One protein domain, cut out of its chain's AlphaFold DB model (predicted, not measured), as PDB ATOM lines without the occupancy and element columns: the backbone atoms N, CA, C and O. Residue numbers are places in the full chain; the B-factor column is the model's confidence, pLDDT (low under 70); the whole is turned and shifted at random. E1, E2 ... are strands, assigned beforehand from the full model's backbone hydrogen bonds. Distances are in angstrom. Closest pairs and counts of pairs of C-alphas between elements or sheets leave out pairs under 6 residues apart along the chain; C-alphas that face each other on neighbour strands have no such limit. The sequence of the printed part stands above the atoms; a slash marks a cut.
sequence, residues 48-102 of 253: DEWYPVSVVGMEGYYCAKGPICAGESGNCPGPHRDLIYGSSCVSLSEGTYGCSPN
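This is residues 48 to 102 of the 253 residues of an uncharacterized protein of Plasmopara halstedii (UniProt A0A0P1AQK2). This small domain has little regular structure: two separate two-stranded hairpins, E1 with E2 and the longer E3 with E4, are joined by a long loop, residues 66 to 86, whose Cys 76 passes between them. The printed part has 55 residues, with four named strands, E1 to E4 in chain order, and no named helix. It is all strand, though under half of the residues are in named elements. Both sheets are antiparallel; the whole is compact, with a radius of gyration of the C-alphas of 10.3 A and spans of 31 by 26 by 16 A.

E1, residues 50 to 53, and E2, residues 62 to 65, form an antiparallel hairpin at 137 degrees, with N 53 and O 62 within hydrogen-bond range at 2.8 A. E3, residues 87 to 93, and E4, residues 96 to 101, form another at 140 degrees, with N 90 and O 98 at 2.9 A. The closest C-alphas of E1 and E4, Val 53 and Cys 99, are 7.8 A apart. E2 and E3 are apart.

E1 starts at C-alpha 50 (-11.061, -23.788, 3.616) and spans 9.3 A; E2 spans 10.2 A. E3 spans 16.8 A, and E4, 15.9 A, ends at C-alpha 101 (-3.603, -36.357, -7.895).

The C-alphas farthest apart, Asp 48 and Glu 94, are 31.7 A apart. The link from E2 to E3 is long. The printed part has no cut, and no printed residue is under 70 in pLDDT.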
ATOM      1  N   ASP A  48     -12.609 -20.028   7.563       90.50
ATOM      2  CA  ASP A  48     -11.223 -19.624   7.299       90.50
ATOM      3  C   ASP A  48     -10.784 -19.870   5.842       90.50
ATOM      4  O   ASP A  48      -9.618 -20.154   5.579       90.50
ATOM      5  N   GLU A  49     -11.718 -19.762   4.888       93.12
ATOM      6  CA  GLU A  49     -11.498 -19.972   3.449       93.12
ATOM      7  C   GLU A  49     -11.039 -21.393   3.079       93.12
ATOM      8  O   GLU A  49     -10.430 -21.590   2.027       93.12
ATOM      9  N   TRP A  50     -11.313 -22.385   3.921       94.75
ATOM     10  CA  TRP A  50     -11.061 -23.788   3.616       94.75
ATOM     11  C   TRP A  50     -12.320 -24.453   3.097       94.75
ATOM     12  O   TRP A  50     -13.341 -24.469   3.777       94.75
ATOM     13  N   TYR A  51     -12.237 -25.060   1.920       95.31
ATOM     14  CA  TYR A  51     -13.380 -25.697   1.273       95.31
ATOM     15  C   TYR A  51     -13.118 -27.186   1.042       95.31
ATOM     16  O   TYR A  51     -11.957 -27.580   0.882       95.31
ATOM     17  N   PRO A  52     -14.179 -28.010   0.986       95.00
ATOM     18  CA  PRO A  52     -14.042 -29.420   0.683       95.00
ATOM     19  C   PRO A  52     -13.880 -29.589  -0.830       95.00
ATOM     20  O   PRO A  52     -14.654 -29.047  -1.623       95.00
ATOM     21  N   VAL A  53     -12.874 -30.356  -1.236       95.81
ATOM     22  CA  VAL A  53     -12.508 -30.565  -2.637       95.81
ATOM     23  C   VAL A  53     -12.371 -32.050  -2.922       95.81
ATOM     24  O   VAL A  53     -11.692 -32.777  -2.201       95.81
ATOM     25  N   SER A  54     -12.998 -32.503  -4.003       95.25
ATOM     26  CA  SER A  54     -12.825 -33.865  -4.503       95.25
ATOM     27  C   SER A  54     -11.634 -33.937  -5.451       95.25
ATOM     28  O   SER A  54     -11.447 -33.068  -6.305       95.25
ATOM     29  N   VAL A  55     -10.850 -35.003  -5.320       95.62
ATOM     30  CA  VAL A  55      -9.715 -35.300  -6.197       95.62
ATOM     31  C   VAL A  55     -10.086 -36.482  -7.083       95.62
ATOM     32  O   VAL A  55     -10.674 -37.461  -6.624       95.62
ATOM     33  N   VAL A  56      -9.783 -36.386  -8.376       96.00
ATOM     34  CA  VAL A  56     -10.156 -37.413  -9.354       96.00
ATOM     35  C   VAL A  56      -9.564 -38.767  -8.970       96.00
ATOM     36  O   VAL A  56      -8.363 -38.892  -8.752       96.00
ATOM     37  N   GLY A  57     -10.420 -39.790  -8.920       93.62
ATOM     38  CA  GLY A  57     -10.022 -41.160  -8.591       93.62
ATOM     39  C   GLY A  57      -9.792 -41.424  -7.102       93.62
ATOM     40  O   GLY A  57      -9.483 -42.559  -6.750       93.62
ATOM     41  N   MET A  58      -9.976 -40.419  -6.243       93.56
ATOM     42  CA  MET A  58      -9.886 -40.554  -4.790       93.56
ATOM     43  C   MET A  58     -11.287 -40.580  -4.175       93.56
ATOM     44  O   MET A  58     -12.198 -39.888  -4.634       93.56
ATOM     45  N   GLU A  59     -11.466 -41.384  -3.130       91.81
ATOM     46  CA  GLU A  59     -12.708 -41.404  -2.360       91.81
ATOM     47  C   GLU A  59     -12.666 -40.338  -1.261       91.81
ATOM     48  O   GLU A  59     -11.685 -40.220  -0.534       91.81
ATOM     49  N   GLY A  60     -13.759 -39.587  -1.113       91.38
ATOM     50  CA  GLY A  60     -13.899 -38.573  -0.070       91.38
ATOM     51  C   GLY A  60     -13.638 -37.145  -0.546       91.38
ATOM     52  O   GLY A  60     -13.822 -36.804  -1.719       91.38
ATOM     53  N   TYR A  61     -13.299 -36.287   0.413       93.06
ATOM     54  CA  TYR A  61     -13.006 -34.877   0.196       93.06
ATOM     55  C   TYR A  61     -11.786 -34.471   1.007       93.06
ATOM     56  O   TYR A  61     -11.516 -35.007   2.080       93.06
ATOM     57  N   TYR A  62     -11.097 -33.474   0.485       93.56
ATOM     58  CA  TYR A  62      -9.874 -32.936   1.038       93.56
ATOM     59  C   TYR A  62     -10.000 -31.437   1.186       93.56
ATOM     60  O   TYR A  62     -10.682 -30.778   0.400       93.56
ATOM     61  N   CYS A  63      -9.326 -30.889   2.178       94.19
ATOM     62  CA  CYS A  63      -9.394 -29.470   2.439       94.19
ATOM     63  C   CYS A  63      -8.381 -28.721   1.574       94.19
ATOM     64  O   CYS A  63      -7.203 -29.079   1.509       94.19
ATOM     65  N   ALA A  64      -8.846 -27.663   0.914       94.12
ATOM     66  CA  ALA A  64      -7.987 -26.730   0.202       94.12
ATOM     67  C   ALA A  64      -8.407 -25.289   0.489       94.12
ATOM     68  O   ALA A  64      -9.591 -24.987   0.666       94.12
ATOM     69  N   LYS A  65      -7.420 -24.396   0.527       93.62
ATOM     70  CA  LYS A  65      -7.631 -22.961   0.699       93.62
ATOM     71  C   LYS A  65      -8.214 -22.376  -0.589       93.62
ATOM     72  O   LYS A  65      -7.704 -22.654  -1.670       93.62
ATOM     73  N   GLY A  66      -9.260 -21.563  -0.497       93.06
ATOM     74  CA  GLY A  66      -9.860 -20.884  -1.644       93.06
ATOM     75  C   GLY A  66      -8.879 -19.951  -2.378       93.06
ATOM     76  O   GLY A  66      -7.883 -19.526  -1.790       93.06
ATOM     77  N   PRO A  67      -9.148 -19.605  -3.650       94.94
ATOM     78  CA  PRO A  67     -10.251 -20.084  -4.489       94.94
ATOM     79  C   PRO A  67     -10.025 -21.525  -4.972       94.94
ATOM     80  O   PRO A  67      -8.918 -21.881  -5.360       94.94
ATOM     81  N   ILE A  68     -11.073 -22.355  -4.984       95.25
ATOM     82  CA  ILE A  68     -10.968 -23.753  -5.430       95.25
ATOM     83  C   ILE A  68     -10.883 -23.840  -6.956       95.25
ATOM     84  O   ILE A  68     -11.528 -23.066  -7.662       95.25
ATOM     85  N   CYS A  69     -10.100 -24.802  -7.450       96.44
ATOM     86  CA  CYS A  69     -10.009 -25.154  -8.865       96.44
ATOM     87  C   CYS A  69     -11.396 -25.382  -9.493       96.44
ATOM     88  O   CYS A  69     -12.043 -26.403  -9.267       96.44
ATOM     89  N   ALA A  70     -11.831 -24.414 -10.298       91.19
ATOM     90  CA  ALA A  70     -13.059 -24.473 -11.092       91.19
ATOM     91  C   ALA A  70     -12.856 -23.943 -12.528       91.19
ATOM     92  O   ALA A  70     -13.788 -23.946 -13.331       91.19
ATOM     93  N   GLY A  71     -11.646 -23.483 -12.857       90.12
ATOM     94  CA  GLY A  71     -11.266 -22.932 -14.156       90.12
ATOM     95  C   GLY A  71      -9.781 -23.165 -14.437       90.12
ATOM     96  O   GLY A  71      -9.160 -24.019 -13.812       90.12
ATOM     97  N   GLU A  72      -9.195 -22.363 -15.329       89.94
ATOM     98  CA  GLU A  72      -7.754 -22.411 -15.662       89.94
ATOM     99  C   GLU A  72      -6.826 -22.134 -14.470       89.94
ATOM    100  O   GLU A  72      -5.627 -22.393 -14.538       89.94
ATOM    101  N   SER A  73      -7.375 -21.600 -13.381       90.94
ATOM    102  CA  SER A  73      -6.674 -21.335 -12.137       90.94
ATOM    103  C   SER A  73      -7.522 -21.726 -10.930       90.94
ATOM    104  O   SER A  73      -8.757 -21.771 -10.977       90.94
ATOM    105  N   GLY A  74      -6.833 -22.008  -9.831       93.88
ATOM    106  CA  GLY A  74      -7.425 -22.314  -8.540       93.88
ATOM    107  C   GLY A  74      -6.580 -23.314  -7.768       93.88
ATOM    108  O   GLY A  74      -5.681 -23.961  -8.307       93.88
ATOM    109  N   ASN A  75      -6.885 -23.418  -6.487       95.19
ATOM    110  CA  ASN A  75      -6.146 -24.232  -5.549       95.19
ATOM    111  C   ASN A  75      -6.740 -25.633  -5.475       95.19
ATOM    112  O   ASN A  75      -7.956 -25.837  -5.582       95.19
ATOM    113  N   CYS A  76      -5.847 -26.585  -5.252       95.44
ATOM    114  CA  CYS A  76      -6.161 -27.976  -5.004       95.44
ATOM    115  C   CYS A  76      -5.527 -28.416  -3.682       95.44
ATOM    116  O   CYS A  76      -4.585 -27.770  -3.214       95.44
ATOM    117  N   PRO A  77      -6.044 -29.488  -3.063       94.38
ATOM    118  CA  PRO A  77      -5.474 -30.043  -1.845       94.38
ATOM    119  C   PRO A  77      -3.972 -30.301  -1.978       94.38
ATOM    120  O   PRO A  77      -3.538 -30.991  -2.907       94.38
ATOM    121  N   GLY A  78      -3.196 -29.751  -1.043       92.06
ATOM    122  CA  GLY A  78      -1.757 -29.989  -0.938       92.06
ATOM    123  C   GLY A  78      -1.435 -31.387  -0.400       92.06
ATOM    124  O   GLY A  78      -2.352 -32.168  -0.152       92.06
ATOM    125  N   PRO A  79      -0.151 -31.727  -0.221       90.12
ATOM    126  CA  PRO A  79       0.271 -33.002   0.350       90.12
ATOM    127  C   PRO A  79      -0.338 -33.327   1.720       90.12
ATOM    128  O   PRO A  79      -0.304 -32.510   2.638       90.12
ATOM    129  N   HIS A  80      -0.846 -34.549   1.880       85.25
ATOM    130  CA  HIS A  80      -1.377 -35.070   3.144       85.25
ATOM    131  C   HIS A  80      -1.250 -36.597   3.226       85.25
ATOM    132  O   HIS A  80      -0.763 -37.242   2.300       85.25
ATOM    133  N   ARG A  81      -1.640 -37.200   4.359       82.38
ATOM    134  CA  ARG A  81      -1.380 -38.626   4.649       82.38
ATOM    135  C   ARG A  81      -1.958 -39.582   3.602       82.38
ATOM    136  O   ARG A  81      -1.324 -40.587   3.302       82.38
ATOM    137  N   ASP A  82      -3.127 -39.270   3.055       86.31
ATOM    138  CA  ASP A  82      -3.836 -40.062   2.045       86.31
ATOM    139  C   ASP A  82      -3.792 -39.466   0.623       86.31
ATOM    140  O   ASP A  82      -4.330 -40.056  -0.310       86.31
ATOM    141  N   LEU A  83      -3.046 -38.375   0.426       89.94
ATOM    142  CA  LEU A  83      -2.666 -37.825  -0.881       89.94
ATOM    143  C   LEU A  83      -1.249 -37.270  -0.763       89.94
ATOM    144  O   LEU A  83      -1.007 -36.065  -0.670       89.94
ATOM    145  N   ILE A  84      -0.298 -38.197  -0.719       89.31
ATOM    146  CA  ILE A  84       1.093 -37.924  -0.352       89.31
ATOM    147  C   ILE A  84       1.742 -36.827  -1.208       89.31
ATOM    148  O   ILE A  84       2.546 -36.057  -0.702       89.31
ATOM    149  N   TYR A  85       1.351 -36.716  -2.479       91.94
ATOM    150  CA  TYR A  85       1.880 -35.748  -3.445       91.94
ATOM    151  C   TYR A  85       0.994 -34.502  -3.616       91.94
ATOM    152  O   TYR A  85       1.319 -33.597  -4.387       91.94
ATOM    153  N   GLY A  86      -0.141 -34.444  -2.919       92.62
ATOM    154  CA  GLY A  86      -1.178 -33.453  -3.169       92.62
ATOM    155  C   GLY A  86      -1.847 -33.642  -4.532       92.62
ATOM    156  O   GLY A  86      -1.799 -34.708  -5.153       92.62
ATOM    157  N   SER A  87      -2.493 -32.585  -4.999       95.19
ATOM    158  CA  SER A  87      -3.171 -32.544  -6.290       95.19
ATOM    159  C   SER A  87      -2.984 -31.196  -6.966       95.19
ATOM    160  O   SER A  87      -2.691 -30.188  -6.322       95.19
ATOM    161  N   SER A  88      -3.177 -31.174  -8.278       94.81
ATOM    162  CA  SER A  88      -3.058 -29.968  -9.089       94.81
ATOM    163  C   SER A  88      -4.308 -29.738  -9.926       94.81
ATOM    164  O   SER A  88      -5.008 -30.677 -10.312       94.81
ATOM    165  N   CYS A  89      -4.588 -28.462 -10.185       96.38
ATOM    166  CA  CYS A  89      -5.715 -28.043 -11.003       96.38
ATOM    167  C   CYS A  89      -5.407 -28.341 -12.471       96.38
ATOM    168  O   CYS A  89      -4.456 -27.797 -13.033       96.38
ATOM    169  N   VAL A  90      -6.189 -29.224 -13.086       95.56
ATOM    170  CA  VAL A  90      -6.002 -29.647 -14.479       95.56
ATOM    171  C   VAL A  90      -7.326 -29.634 -15.236       95.56
ATOM    172  O   VAL A  90      -8.401 -29.706 -14.644       95.56
ATOM    173  N   SER A  91      -7.246 -29.569 -16.565       95.38
ATOM    174  CA  SER A  91      -8.399 -29.759 -17.448       95.38
ATOM    175  C   SER A  91      -8.715 -31.252 -17.569       95.38
ATOM    176  O   SER A  91      -7.876 -32.032 -18.018       95.38
ATOM    177  N   LEU A  92      -9.909 -31.656 -17.135       92.50
ATOM    178  CA  LEU A  92     -10.366 -33.053 -17.140       92.50
ATOM    179  C   LEU A  92     -11.085 -33.417 -18.444       92.50
ATOM    180  O   LEU A  92     -10.938 -34.518 -18.970       92.50
ATOM    181  N   SER A  93     -11.870 -32.477 -18.959       90.69
ATOM    182  CA  SER A  93     -12.588 -32.558 -20.231       90.69
ATOM    183  C   SER A  93     -12.717 -31.155 -20.819       90.69
ATOM    184  O   SER A  93     -12.422 -30.174 -20.138       90.69
ATOM    185  N   GLU A  94     -13.168 -31.028 -22.070       90.25
ATOM    186  CA  GLU A  94     -13.328 -29.715 -22.711       90.25
ATOM    187  C   GLU A  94     -14.148 -28.757 -21.826       90.25
ATOM    188  O   GLU A  94     -15.323 -28.985 -21.544       90.25
ATOM    189  N   GLY A  95     -13.488 -27.700 -21.340       86.00
ATOM    190  CA  GLY A  95     -14.084 -26.668 -20.489       86.00
ATOM    191  C   GLY A  95     -14.311 -27.041 -19.017       86.00
ATOM    192  O   GLY A  95     -14.896 -26.235 -18.300       86.00
ATOM    193  N   THR A  96     -13.874 -28.215 -18.546       93.69
ATOM    194  CA  THR A  96     -14.037 -28.641 -17.141       93.69
ATOM    195  C   THR A  96     -12.686 -28.802 -16.462       93.69
ATOM    196  O   THR A  96     -11.849 -29.579 -16.920       93.69
ATOM    197  N   TYR A  97     -12.503 -28.109 -15.342       95.94
ATOM    198  CA  TYR A  97     -11.295 -28.174 -14.527       95.94
ATOM    199  C   TYR A  97     -11.577 -28.867 -13.199       95.94
ATOM    200  O   TYR A  97     -12.694 -28.803 -12.681       95.94
ATOM    201  N   GLY A  98     -10.570 -29.537 -12.656       95.81
ATOM    202  CA  GLY A  98     -10.660 -30.182 -11.355       95.81
ATOM    203  C   GLY A  98      -9.301 -30.626 -10.837       95.81
ATOM    204  O   GLY A  98      -8.287 -30.539 -11.530       95.81
ATOM    205  N   CYS A  99      -9.287 -31.100  -9.596       97.25
ATOM    206  CA  CYS A  99      -8.062 -31.523  -8.937       97.25
ATOM    207  C   CYS A  99      -7.703 -32.959  -9.321       97.25
ATOM    208  O   CYS A  99      -8.457 -33.894  -9.048       97.25
ATOM    209  N   SER A 100      -6.538 -33.131  -9.940       96.19
ATOM    210  CA  SER A 100      -5.959 -34.437 -10.254       96.19
ATOM    211  C   SER A 100      -4.812 -34.741  -9.293       96.19
ATOM    212  O   SER A 100      -4.021 -33.837  -9.018       96.19
ATOM    213  N   PRO A 101      -4.689 -35.980  -8.789       95.75
ATOM    214  CA  PRO A 101      -3.603 -36.357  -7.895       95.75
ATOM    215  C   PRO A 101      -2.250 -36.217  -8.598       95.75
ATOM    216  O   PRO A 101      -2.112 -36.541  -9.783       95.75
ATOM    217  N   ASN A 102      -1.253 -35.750  -7.852       94.38
ATOM    218  CA  ASN A 102       0.122 -35.675  -8.326       94.38
ATOM    219  C   ASN A 102       0.818 -37.033  -8.186       94.38
ATOM    220  O   ASN A 102       0.407 -37.890  -7.404       94.38
TER     221      ASN A 102